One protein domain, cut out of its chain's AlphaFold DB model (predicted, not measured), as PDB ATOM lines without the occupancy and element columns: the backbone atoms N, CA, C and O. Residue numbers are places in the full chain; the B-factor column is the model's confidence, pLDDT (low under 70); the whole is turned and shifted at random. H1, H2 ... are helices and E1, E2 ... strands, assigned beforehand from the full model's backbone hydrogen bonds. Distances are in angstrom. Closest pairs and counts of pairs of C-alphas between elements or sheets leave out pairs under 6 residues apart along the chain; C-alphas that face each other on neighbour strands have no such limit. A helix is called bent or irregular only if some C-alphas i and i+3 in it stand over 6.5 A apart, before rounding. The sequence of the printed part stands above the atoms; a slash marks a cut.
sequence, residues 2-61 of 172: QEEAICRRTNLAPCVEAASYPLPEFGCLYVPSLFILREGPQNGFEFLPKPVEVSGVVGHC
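Overview. This is residues 2 to 61 of the 172 residues of the protein "Hypothetical protein" of Lotharella globosa (UniProt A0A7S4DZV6). A long hairpin of two bent strands, E1 and E2, arches along the length of the domain, and two short helices, H1 and H2, are set beside E1, about perpendicular to each other. The link of residues 18 to 28 forms one end of the long axis, and the turn of the hairpin lies toward the other. The printed part has 60 residues, with H1, H2, E1 and E2 in that order; the sheet, order E1 - E2, is antiparallel and the class is mixed, helices and strands. The whole is only just compact, close to loose, with a radius of gyration of the C-alphas of 12.4 A, and elongated, spanning 37 by 20 by 15 A.

Along the chain. H1, residues 2 to 9, begins at C-alpha 2 (2.898, -7.463, 43.072) and is 10.8 A long. H2 is residues 12 to 17, 8.7 A. E1, residues 29 to 38, measures 22.1 A and bends by 77 degrees at residue 32. E2, residues 47 to 58, measures 23.2 A, bends by 107 degrees at residue 50 and ends at C-alpha 58 (-3.095, -17.233, 40.018).

Arrangement. E1 and E2 are a hairpin, antiparallel at 161 degrees; N 29 and O 58, and N 36 and O 52, are each 2.8 A apart, within hydrogen-bond range. The closest C-alphas of H1 and E1 are those of Arg 9 and Arg 38, 4.7 A. Those of H2 and E1 are Leu 12 and Leu 34, 6.4 A. H1 and H2 are close but not clearly touching, closest at the C-alphas of Cys 7 and Ala 13, 5.3 A, and about perpendicular at 77 degrees. H1 and E2 are apart; H2 and E2 are only just apart, at 8.4 A. In H1 and H2 every O i to N i+4 pair is within hydrogen-bond range.

Size, cuts and confidence. The C-alphas farthest apart, of Glu 25 and Pro 49, are 38.3 A apart. The printed part has no cut. The link from H2 to E1, 11 residues, is long. Mean pLDDT of the printed part is 91.1, and no printed residue is under 70.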
ATOM      1  N   GLN A   2       2.853  -6.312  42.138       79.12
ATOM      2  CA  GLN A   2       2.898  -7.463  43.072       79.12
ATOM      3  C   GLN A   2       3.255  -8.765  42.340       79.12
ATOM      4  O   GLN A   2       4.156  -9.473  42.775       79.12
ATOM      5  N   GLU A   3       2.586  -9.045  41.219       79.25
ATOM      6  CA  GLU A   3       2.833 -10.227  40.385       79.25
ATOM      7  C   GLU A   3       4.277 -10.279  39.881       79.25
ATOM      8  O   GLU A   3       4.966 -11.269  40.085       79.25
ATOM      9  N   GLU A   4       4.785  -9.172  39.340       81.81
ATOM     10  CA  GLU A   4       6.181  -9.053  38.911       81.81
ATOM     11  C   GLU A   4       7.173  -9.390  40.039       81.81
ATOM     12  O   GLU A   4       8.162 -10.084  39.815       81.81
ATOM     13  N   ALA A   5       6.909  -8.936  41.269       84.81
ATOM     14  CA  ALA A   5       7.750  -9.265  42.413       84.81
ATOM     15  C   ALA A   5       7.664 -10.753  42.789       84.81
ATOM     16  O   ALA A   5       8.656 -11.301  43.261       84.81
ATOM     17  N   ILE A   6       6.516 -11.408  42.584       86.25
ATOM     18  CA  ILE A   6       6.374 -12.858  42.762       86.25
ATOM     19  C   ILE A   6       7.160 -13.584  41.667       86.25
ATOM     20  O   ILE A   6       8.032 -14.374  42.006       86.25
ATOM     21  N   CYS A   7       6.956 -13.257  40.389       88.75
ATOM     22  CA  CYS A   7       7.664 -13.876  39.263       88.75
ATOM     23  C   CYS A   7       9.185 -13.712  39.348       88.75
ATOM     24  O   CYS A   7       9.916 -14.642  39.038       88.75
ATOM     25  N   ARG A   8       9.688 -12.562  39.819       90.69
ATOM     26  CA  ARG A   8      11.132 -12.372  40.050       90.69
ATOM     27  C   ARG A   8      11.667 -13.252  41.175       90.69
ATOM     28  O   ARG A   8      12.847 -13.584  41.167       90.69
ATOM     29  N   ARG A   9      10.838 -13.578  42.168       93.50
ATOM     30  CA  ARG A   9      11.245 -14.296  43.383       93.50
ATOM     31  C   ARG A   9      10.978 -15.786  43.326       93.50
ATOM     32  O   ARG A   9      11.458 -16.485  44.216       93.50
ATOM     33  N   THR A  10      10.228 -16.259  42.341       93.38
ATOM     34  CA  THR A  10       9.825 -17.655  42.236       93.38
ATOM     35  C   THR A  10      10.024 -18.212  40.835       93.38
ATOM     36  O   THR A  10      10.393 -17.503  39.906       93.38
ATOM     37  N   ASN A  11       9.742 -19.498  40.672       91.88
ATOM     38  CA  ASN A  11       9.574 -20.151  39.375       91.88
ATOM     39  C   ASN A  11       8.168 -19.938  38.763       91.88
ATOM     40  O   ASN A  11       7.753 -20.736  37.931       91.88
ATOM     41  N   LEU A  12       7.407 -18.906  39.157       92.06
ATOM     42  CA  LEU A  12       6.024 -18.727  38.691       92.06
ATOM     43  C   LEU A  12       5.917 -18.409  37.192       92.06
ATOM     44  O   LEU A  12       4.983 -18.884  36.553       92.06
ATOM     45  N   ALA A  13       6.848 -17.627  36.636       89.81
ATOM     46  CA  ALA A  13       6.811 -17.218  35.229       89.81
ATOM     47  C   ALA A  13       6.677 -18.410  34.255       89.81
ATOM     48  O   ALA A  13       5.688 -18.446  33.522       89.81
ATOM     49  N   PRO A  14       7.543 -19.446  34.304       89.00
ATOM     50  CA  PRO A  14       7.385 -20.608  33.430       89.00
ATOM     51  C   PRO A  14       6.105 -21.414  33.714       89.00
ATOM     52  O   PRO A  14       5.550 -22.017  32.801       89.00
ATOM     53  N   CYS A  15       5.584 -21.420  34.951       87.81
ATOM     54  CA  CYS A  15       4.301 -22.071  35.254       87.81
ATOM     55  C   CYS A  15       3.115 -21.354  34.593       87.81
ATOM     56  O   CYS A  15       2.156 -21.999  34.179       87.81
ATOM     57  N   VAL A  16       3.173 -20.024  34.524       86.88
ATOM     58  CA  VAL A  16       2.181 -19.190  33.842       86.88
ATOM     59  C   VAL A  16       2.293 -19.372  32.328       86.88
ATOM     60  O   VAL A  16       1.282 -19.611  31.680       86.88
ATOM     61  N   GLU A  17       3.500 -19.350  31.769       86.81
ATOM     62  CA  GLU A  17       3.733 -19.558  30.331       86.81
ATOM     63  C   GLU A  17       3.271 -20.937  29.841       86.81
ATOM     64  O   GLU A  17       2.763 -21.060  28.730       86.81
ATOM     65  N   ALA A  18       3.403 -21.972  30.675       86.62
ATOM     66  CA  ALA A  18       2.956 -23.325  30.354       86.62
ATOM     67  C   ALA A  18       1.433 -23.530  30.474       86.62
ATOM     68  O   ALA A  18       0.926 -24.588  30.094       86.62
ATOM     69  N   ALA A  19       0.692 -22.571  31.034       85.06
ATOM     70  CA  ALA A  19      -0.751 -22.685  31.198       85.06
ATOM     71  C   ALA A  19      -1.512 -22.195  29.955       85.06
ATOM     72  O   ALA A  19      -1.045 -21.345  29.200       85.06
ATOM     73  N   SER A  20      -2.735 -22.694  29.762       81.25
ATOM     74  CA  SER A  20      -3.618 -22.207  28.700       81.25
ATOM     75  C   SER A  20      -4.074 -20.777  28.995       81.25
ATOM     76  O   SER A  20      -4.871 -20.553  29.910       81.25
ATOM     77  N   TYR A  21      -3.580 -19.820  28.207       80.88
ATOM     78  CA  TYR A  21      -3.960 -18.410  28.278       80.88
ATOM     79  C   TYR A  21      -4.789 -17.964  27.056       80.88
ATOM     80  O   TYR A  21      -4.567 -18.470  25.955       80.88
ATOM     81  N   PRO A  22      -5.716 -16.998  27.221       84.94
ATOM     82  CA  PRO A  22      -6.100 -16.369  28.486       84.94
ATOM     83  C   PRO A  22      -6.850 -17.339  29.411       84.94
ATOM     84  O   PRO A  22      -7.587 -18.208  28.947       84.94
ATOM     85  N   LEU A  23      -6.675 -17.182  30.729       88.56
ATOM     86  CA  LEU A  23      -7.467 -17.942  31.698       88.56
ATOM     87  C   LEU A  23      -8.967 -17.659  31.477       88.56
ATOM     88  O   LEU A  23      -9.324 -16.506  31.210       88.56
ATOM     89  N   PRO A  24      -9.860 -18.655  31.643       92.94
ATOM     90  CA  PRO A  24     -11.303 -18.421  31.608       92.94
ATOM     91  C   PRO A  24     -11.710 -17.298  32.570       92.94
ATOM     92  O   PRO A  24     -11.107 -17.171  33.634       92.94
ATOM     93  N   GLU A  25     -12.759 -16.525  32.260       94.12
ATOM     94  CA  GLU A  25     -13.173 -15.344  33.049       94.12
ATOM     95  C   GLU A  25     -13.272 -15.642  34.556       94.12
ATOM     96  O   GLU A  25     -12.752 -14.895  35.380       94.12
ATOM     97  N   PHE A  26     -13.873 -16.766  34.943       96.62
ATOM     98  CA  PHE A  26     -13.982 -17.180  36.349       96.62
ATOM     99  C   PHE A  26     -12.949 -18.241  36.759       96.62
ATOM    100  O   PHE A  26     -13.048 -18.817  37.840       96.62
ATOM    101  N   GLY A  27     -11.977 -18.523  35.897       93.94
ATOM    102  CA  GLY A  27     -10.913 -19.490  36.120       93.94
ATOM    103  C   GLY A  27      -9.750 -18.930  36.938       93.94
ATOM    104  O   GLY A  27      -9.525 -17.720  37.026       93.94
ATOM    105  N   CYS A  28      -8.987 -19.849  37.521       94.88
ATOM    106  CA  CYS A  28      -7.698 -19.585  38.144       94.88
ATOM    107  C   CYS A  28      -6.745 -20.752  37.854       94.88
ATOM    108  O   CYS A  28      -7.185 -21.871  37.591       94.88
ATOM    109  N   LEU A  29      -5.444 -20.482  37.891       94.75
ATOM    110  CA  LEU A  29      -4.392 -21.480  37.748       94.75
ATOM    111  C   LEU A  29      -3.896 -21.879  39.139       94.75
ATOM    112  O   LEU A  29      -3.385 -21.036  39.872       94.75
ATOM    113  N   TYR A  30      -4.025 -23.154  39.495       95.62
ATOM    114  CA  TYR A  30      -3.400 -23.706  40.696       95.62
ATOM    115  C   TYR A  30      -1.996 -24.218  40.370       95.62
ATOM    116  O   TYR A  30      -1.824 -24.999  39.436       95.62
ATOM    117  N   VAL A  31      -1.010 -23.818  41.169       95.31
ATOM    118  CA  VAL A  31       0.390 -24.217  41.025       95.31
ATOM    119  C   VAL A  31       0.841 -24.897  42.323       95.31
ATOM    120  O   VAL A  31       0.987 -24.210  43.334       95.31
ATOM    121  N   PRO A  32       1.042 -26.228  42.345       93.56
ATOM    122  CA  PRO A  32       1.328 -26.959  43.582       93.56
ATOM    123  C   PRO A  32       2.714 -26.662  44.169       93.56
ATOM    124  O   PRO A  32       2.823 -26.551  45.387       93.56
ATOM    125  N   SER A  33       3.729 -26.488  43.318       92.62
ATOM    126  CA  SER A  33       5.136 -26.368  43.725       92.62
ATOM    127  C   SER A  33       5.763 -25.094  43.159       92.62
ATOM    128  O   SER A  33       6.444 -25.098  42.128       92.62
ATOM    129  N   LEU A  34       5.501 -23.979  43.838       94.44
ATOM    130  CA  LEU A  34       6.220 -22.727  43.647       94.44
ATOM    131  C   LEU A  34       7.364 -22.634  44.646       94.44
ATOM    132  O   LEU A  34       7.160 -22.696  45.854       94.44
ATOM    133  N   PHE A  35       8.569 -22.403  44.151       95.12
ATOM    134  CA  PHE A  35       9.738 -22.192  44.990       95.12
ATOM    135  C   PHE A  35      10.009 -20.705  45.114       95.12
ATOM    136  O   PHE A  35      10.228 -20.037  44.112       95.12
ATOM    137  N   ILE A  36      10.025 -20.179  46.334       95.50
ATOM    138  CA  ILE A  36      10.576 -18.863  46.640       95.50
ATOM    139  C   ILE A  36      12.093 -19.013  46.679       95.50
ATOM    140  O   ILE A  36      12.643 -19.670  47.558       95.50
ATOM    141  N   LEU A  37      12.749 -18.410  45.693       95.94
ATOM    142  CA  LEU A  37      14.185 -18.480  45.440       95.94
ATOM    143  C   LEU A  37      14.915 -17.227  45.917       95.94
ATOM    144  O   LEU A  37      16.117 -17.278  46.156       95.94
ATOM    145  N   ARG A  38      14.211 -16.092  46.011       95.19
ATOM    146  CA  ARG A  38      14.823 -14.794  46.311       95.19
ATOM    147  C   ARG A  38      14.118 -14.030  47.421       95.19
ATOM    148  O   ARG A  38      12.897 -14.103  47.623       95.19
ATOM    149  N   GLU A  39      14.914 -13.219  48.089       93.56
ATOM    150  CA  GLU A  39      14.504 -12.193  49.023       93.56
ATOM    151  C   GLU A  39      13.585 -11.138  48.385       93.56
ATOM    152  O   GLU A  39      13.401 -11.059  47.167       93.56
ATOM    153  N   GLY A  40      12.940 -10.337  49.235       88.25
ATOM    154  CA  GLY A  40      12.058  -9.261  48.784       88.25
ATOM    155  C   GLY A  40      12.803  -8.073  48.150       88.25
ATOM    156  O   GLY A  40      14.015  -7.938  48.321       88.25
ATOM    157  N   PRO A  41      12.082  -7.144  47.491       85.50
ATOM    158  CA  PRO A  41      12.673  -5.958  46.857       85.50
ATOM    159  C   PRO A  41      13.536  -5.099  47.794       85.50
ATOM    160  O   PRO A  41      14.441  -4.408  47.348       85.50
ATOM    161  N   GLN A  42      13.246  -5.120  49.097       85.31
ATOM    162  CA  GLN A  42      14.003  -4.393  50.120       85.31
ATOM    163  C   GLN A  42      15.431  -4.914  50.334       85.31
ATOM    164  O   GLN A  42      16.252  -4.180  50.863       85.31
ATOM    165  N   ASN A  43      15.703  -6.150  49.922       90.12
ATOM    166  CA  ASN A  43      16.984  -6.841  50.065       90.12
ATOM    167  C   ASN A  43      17.574  -7.144  48.671       90.12
ATOM    168  O   ASN A  43      18.192  -8.179  48.460       90.12
ATOM    169  N   GLY A  44      17.263  -6.318  47.664       90.81
ATOM    170  CA  GLY A  44      17.866  -6.426  46.330       90.81
ATOM    171  C   GLY A  44      17.532  -7.691  45.528       90.81
ATOM    172  O   GLY A  44      18.167  -7.923  44.506       90.81
ATOM    173  N   PHE A  45      16.542  -8.493  45.943       92.25
ATOM    174  CA  PHE A  45      16.256  -9.808  45.344       92.25
ATOM    175  C   PHE A  45      17.446 -10.789  45.402       92.25
ATOM    176  O   PHE A  45      17.634 -11.612  44.497       92.25
ATOM    177  N   GLU A  46      18.244 -10.722  46.467       95.62
ATOM    178  CA  GLU A  46      19.285 -11.715  46.739       95.62
ATOM    179  C   GLU A  46      18.706 -13.131  46.818       95.62
ATOM    180  O   GLU A  46      17.540 -13.329  47.168       95.62
ATOM    181  N   PHE A  47      19.502 -14.135  46.450       96.38
ATOM    182  CA  PHE A  47      19.073 -15.524  46.562       96.38
ATOM    183  C   PHE A  47      18.930 -15.930  48.026       96.38
ATOM    184  O   PHE A  47      19.776 -15.616  48.861       96.38
ATOM    185  N   LEU A  48      17.867 -16.673  48.324       94.81
ATOM    186  CA  LEU A  48      17.721 -17.318  49.617       94.81
ATOM    187  C   LEU A  48      18.740 -18.460  49.732       94.81
ATOM    188  O   LEU A  48      18.937 -19.195  48.763       94.81
ATOM    189  N   PRO A  49      19.332 -18.681  50.919       94.75
ATOM    190  CA  PRO A  49      20.257 -19.794  51.137       94.75
ATOM    191  C   PRO A  49      19.580 -21.159  50.944       94.75
ATOM    192  O   PRO A  49      20.240 -22.140  50.614       94.75
ATOM    193  N   LYS A  50      18.257 -21.226  51.137       95.31
ATOM    194  CA  LYS A  50      17.435 -22.404  50.866       95.31
ATOM    195  C   LYS A  50      16.097 -21.978  50.250       95.31
ATOM    196  O   LYS A  50      15.431 -21.123  50.839       95.31
ATOM    197  N   PRO A  51      15.677 -22.577  49.119       94.94
ATOM    198  CA  PRO A  51      14.349 -22.353  48.567       94.94
ATOM    199  C   PRO A  51      13.235 -22.729  49.546       94.94
ATOM    200  O   PRO A  51      13.343 -23.717  50.275       94.94
ATOM    201  N   VAL A  52      12.146 -21.964  49.522       96.00
ATOM    202  CA  VAL A  52      10.925 -22.268  50.282       96.00
ATOM    203  C   VAL A  52       9.840 -22.683  49.303       96.00
ATOM    204  O   VAL A  52       9.484 -21.905  48.425       96.00
ATOM    205  N   GLU A  53       9.318 -23.894  49.446       96.12
ATOM    206  CA  GLU A  53       8.213 -24.378  48.621       96.12
ATOM    207  C   GLU A  53       6.867 -23.907  49.184       96.12
ATOM    208  O   GLU A  53       6.621 -23.974  50.389       96.12
ATOM    209  N   VAL A  54       5.999 -23.418  48.304       95.62
ATOM    210  CA  VAL A  54       4.615 -23.027  48.581       95.62
ATOM    211  C   VAL A  54       3.731 -23.438  47.407       95.62
ATOM    212  O   VAL A  54       4.208 -23.581  46.283       95.62
ATOM    213  N   SER A  55       2.424 -23.554  47.624       96.62
ATOM    214  CA  SER A  55       1.467 -23.604  46.514       96.62
ATOM    215  C   SER A  55       0.906 -22.213  46.233       96.62
ATOM    216  O   SER A  55       0.742 -21.397  47.140       96.62
ATOM    217  N   GLY A  56       0.589 -21.936  44.971       95.38
ATOM    218  CA  GLY A  56      -0.008 -20.677  44.544       95.38
ATOM    219  C   GLY A  56      -1.313 -20.878  43.791       95.38
ATOM    220  O   GLY A  56      -1.525 -21.897  43.139       95.38
ATOM    221  N   VAL A  57      -2.174 -19.866  43.843       95.62
ATOM    222  CA  VAL A  57      -3.297 -19.718  42.914       95.62
ATOM    223  C   VAL A  57      -3.127 -18.388  42.196       95.62
ATOM    224  O   VAL A  57      -3.016 -17.344  42.839       95.62
ATOM    225  N   VAL A  58      -3.118 -18.424  40.867       93.19
ATOM    226  CA  VAL A  58      -3.095 -17.233  40.018       93.19
ATOM    227  C   VAL A  58      -4.499 -16.992  39.487       93.19
ATOM    228  O   VAL A  58      -5.052 -17.801  38.745       93.19
ATOM    229  N   GLY A  59      -5.084 -15.866  39.877       91.56
ATOM    230  CA  GLY A  59      -6.336 -15.361  39.331       91.56
ATOM    231  C   GLY A  59      -6.155 -13.929  38.842       91.56
ATOM    232  O   GLY A  59      -5.337 -13.182  39.380       91.56
ATOM    233  N   HIS A  60      -6.975 -13.522  37.876       89.50
ATOM    234  CA  HIS A  60      -6.969 -12.166  37.327       89.50
ATOM    235  C   HIS A  60      -8.183 -11.348  37.803       89.50
ATOM    236  O   HIS A  60      -9.325 -11.828  37.791       89.50
ATOM    237  N   CYS A  61      -7.932 -10.101  38.208       91.50
ATOM    238  CA  CYS A  61      -8.970  -9.103  38.472       91.50
ATOM    239  C   CYS A  61      -9.449  -8.460  37.169       91.50
ATOM    240  O   CYS A  61      -8.746  -8.482  36.160       91.50
TER     241      CYS A  61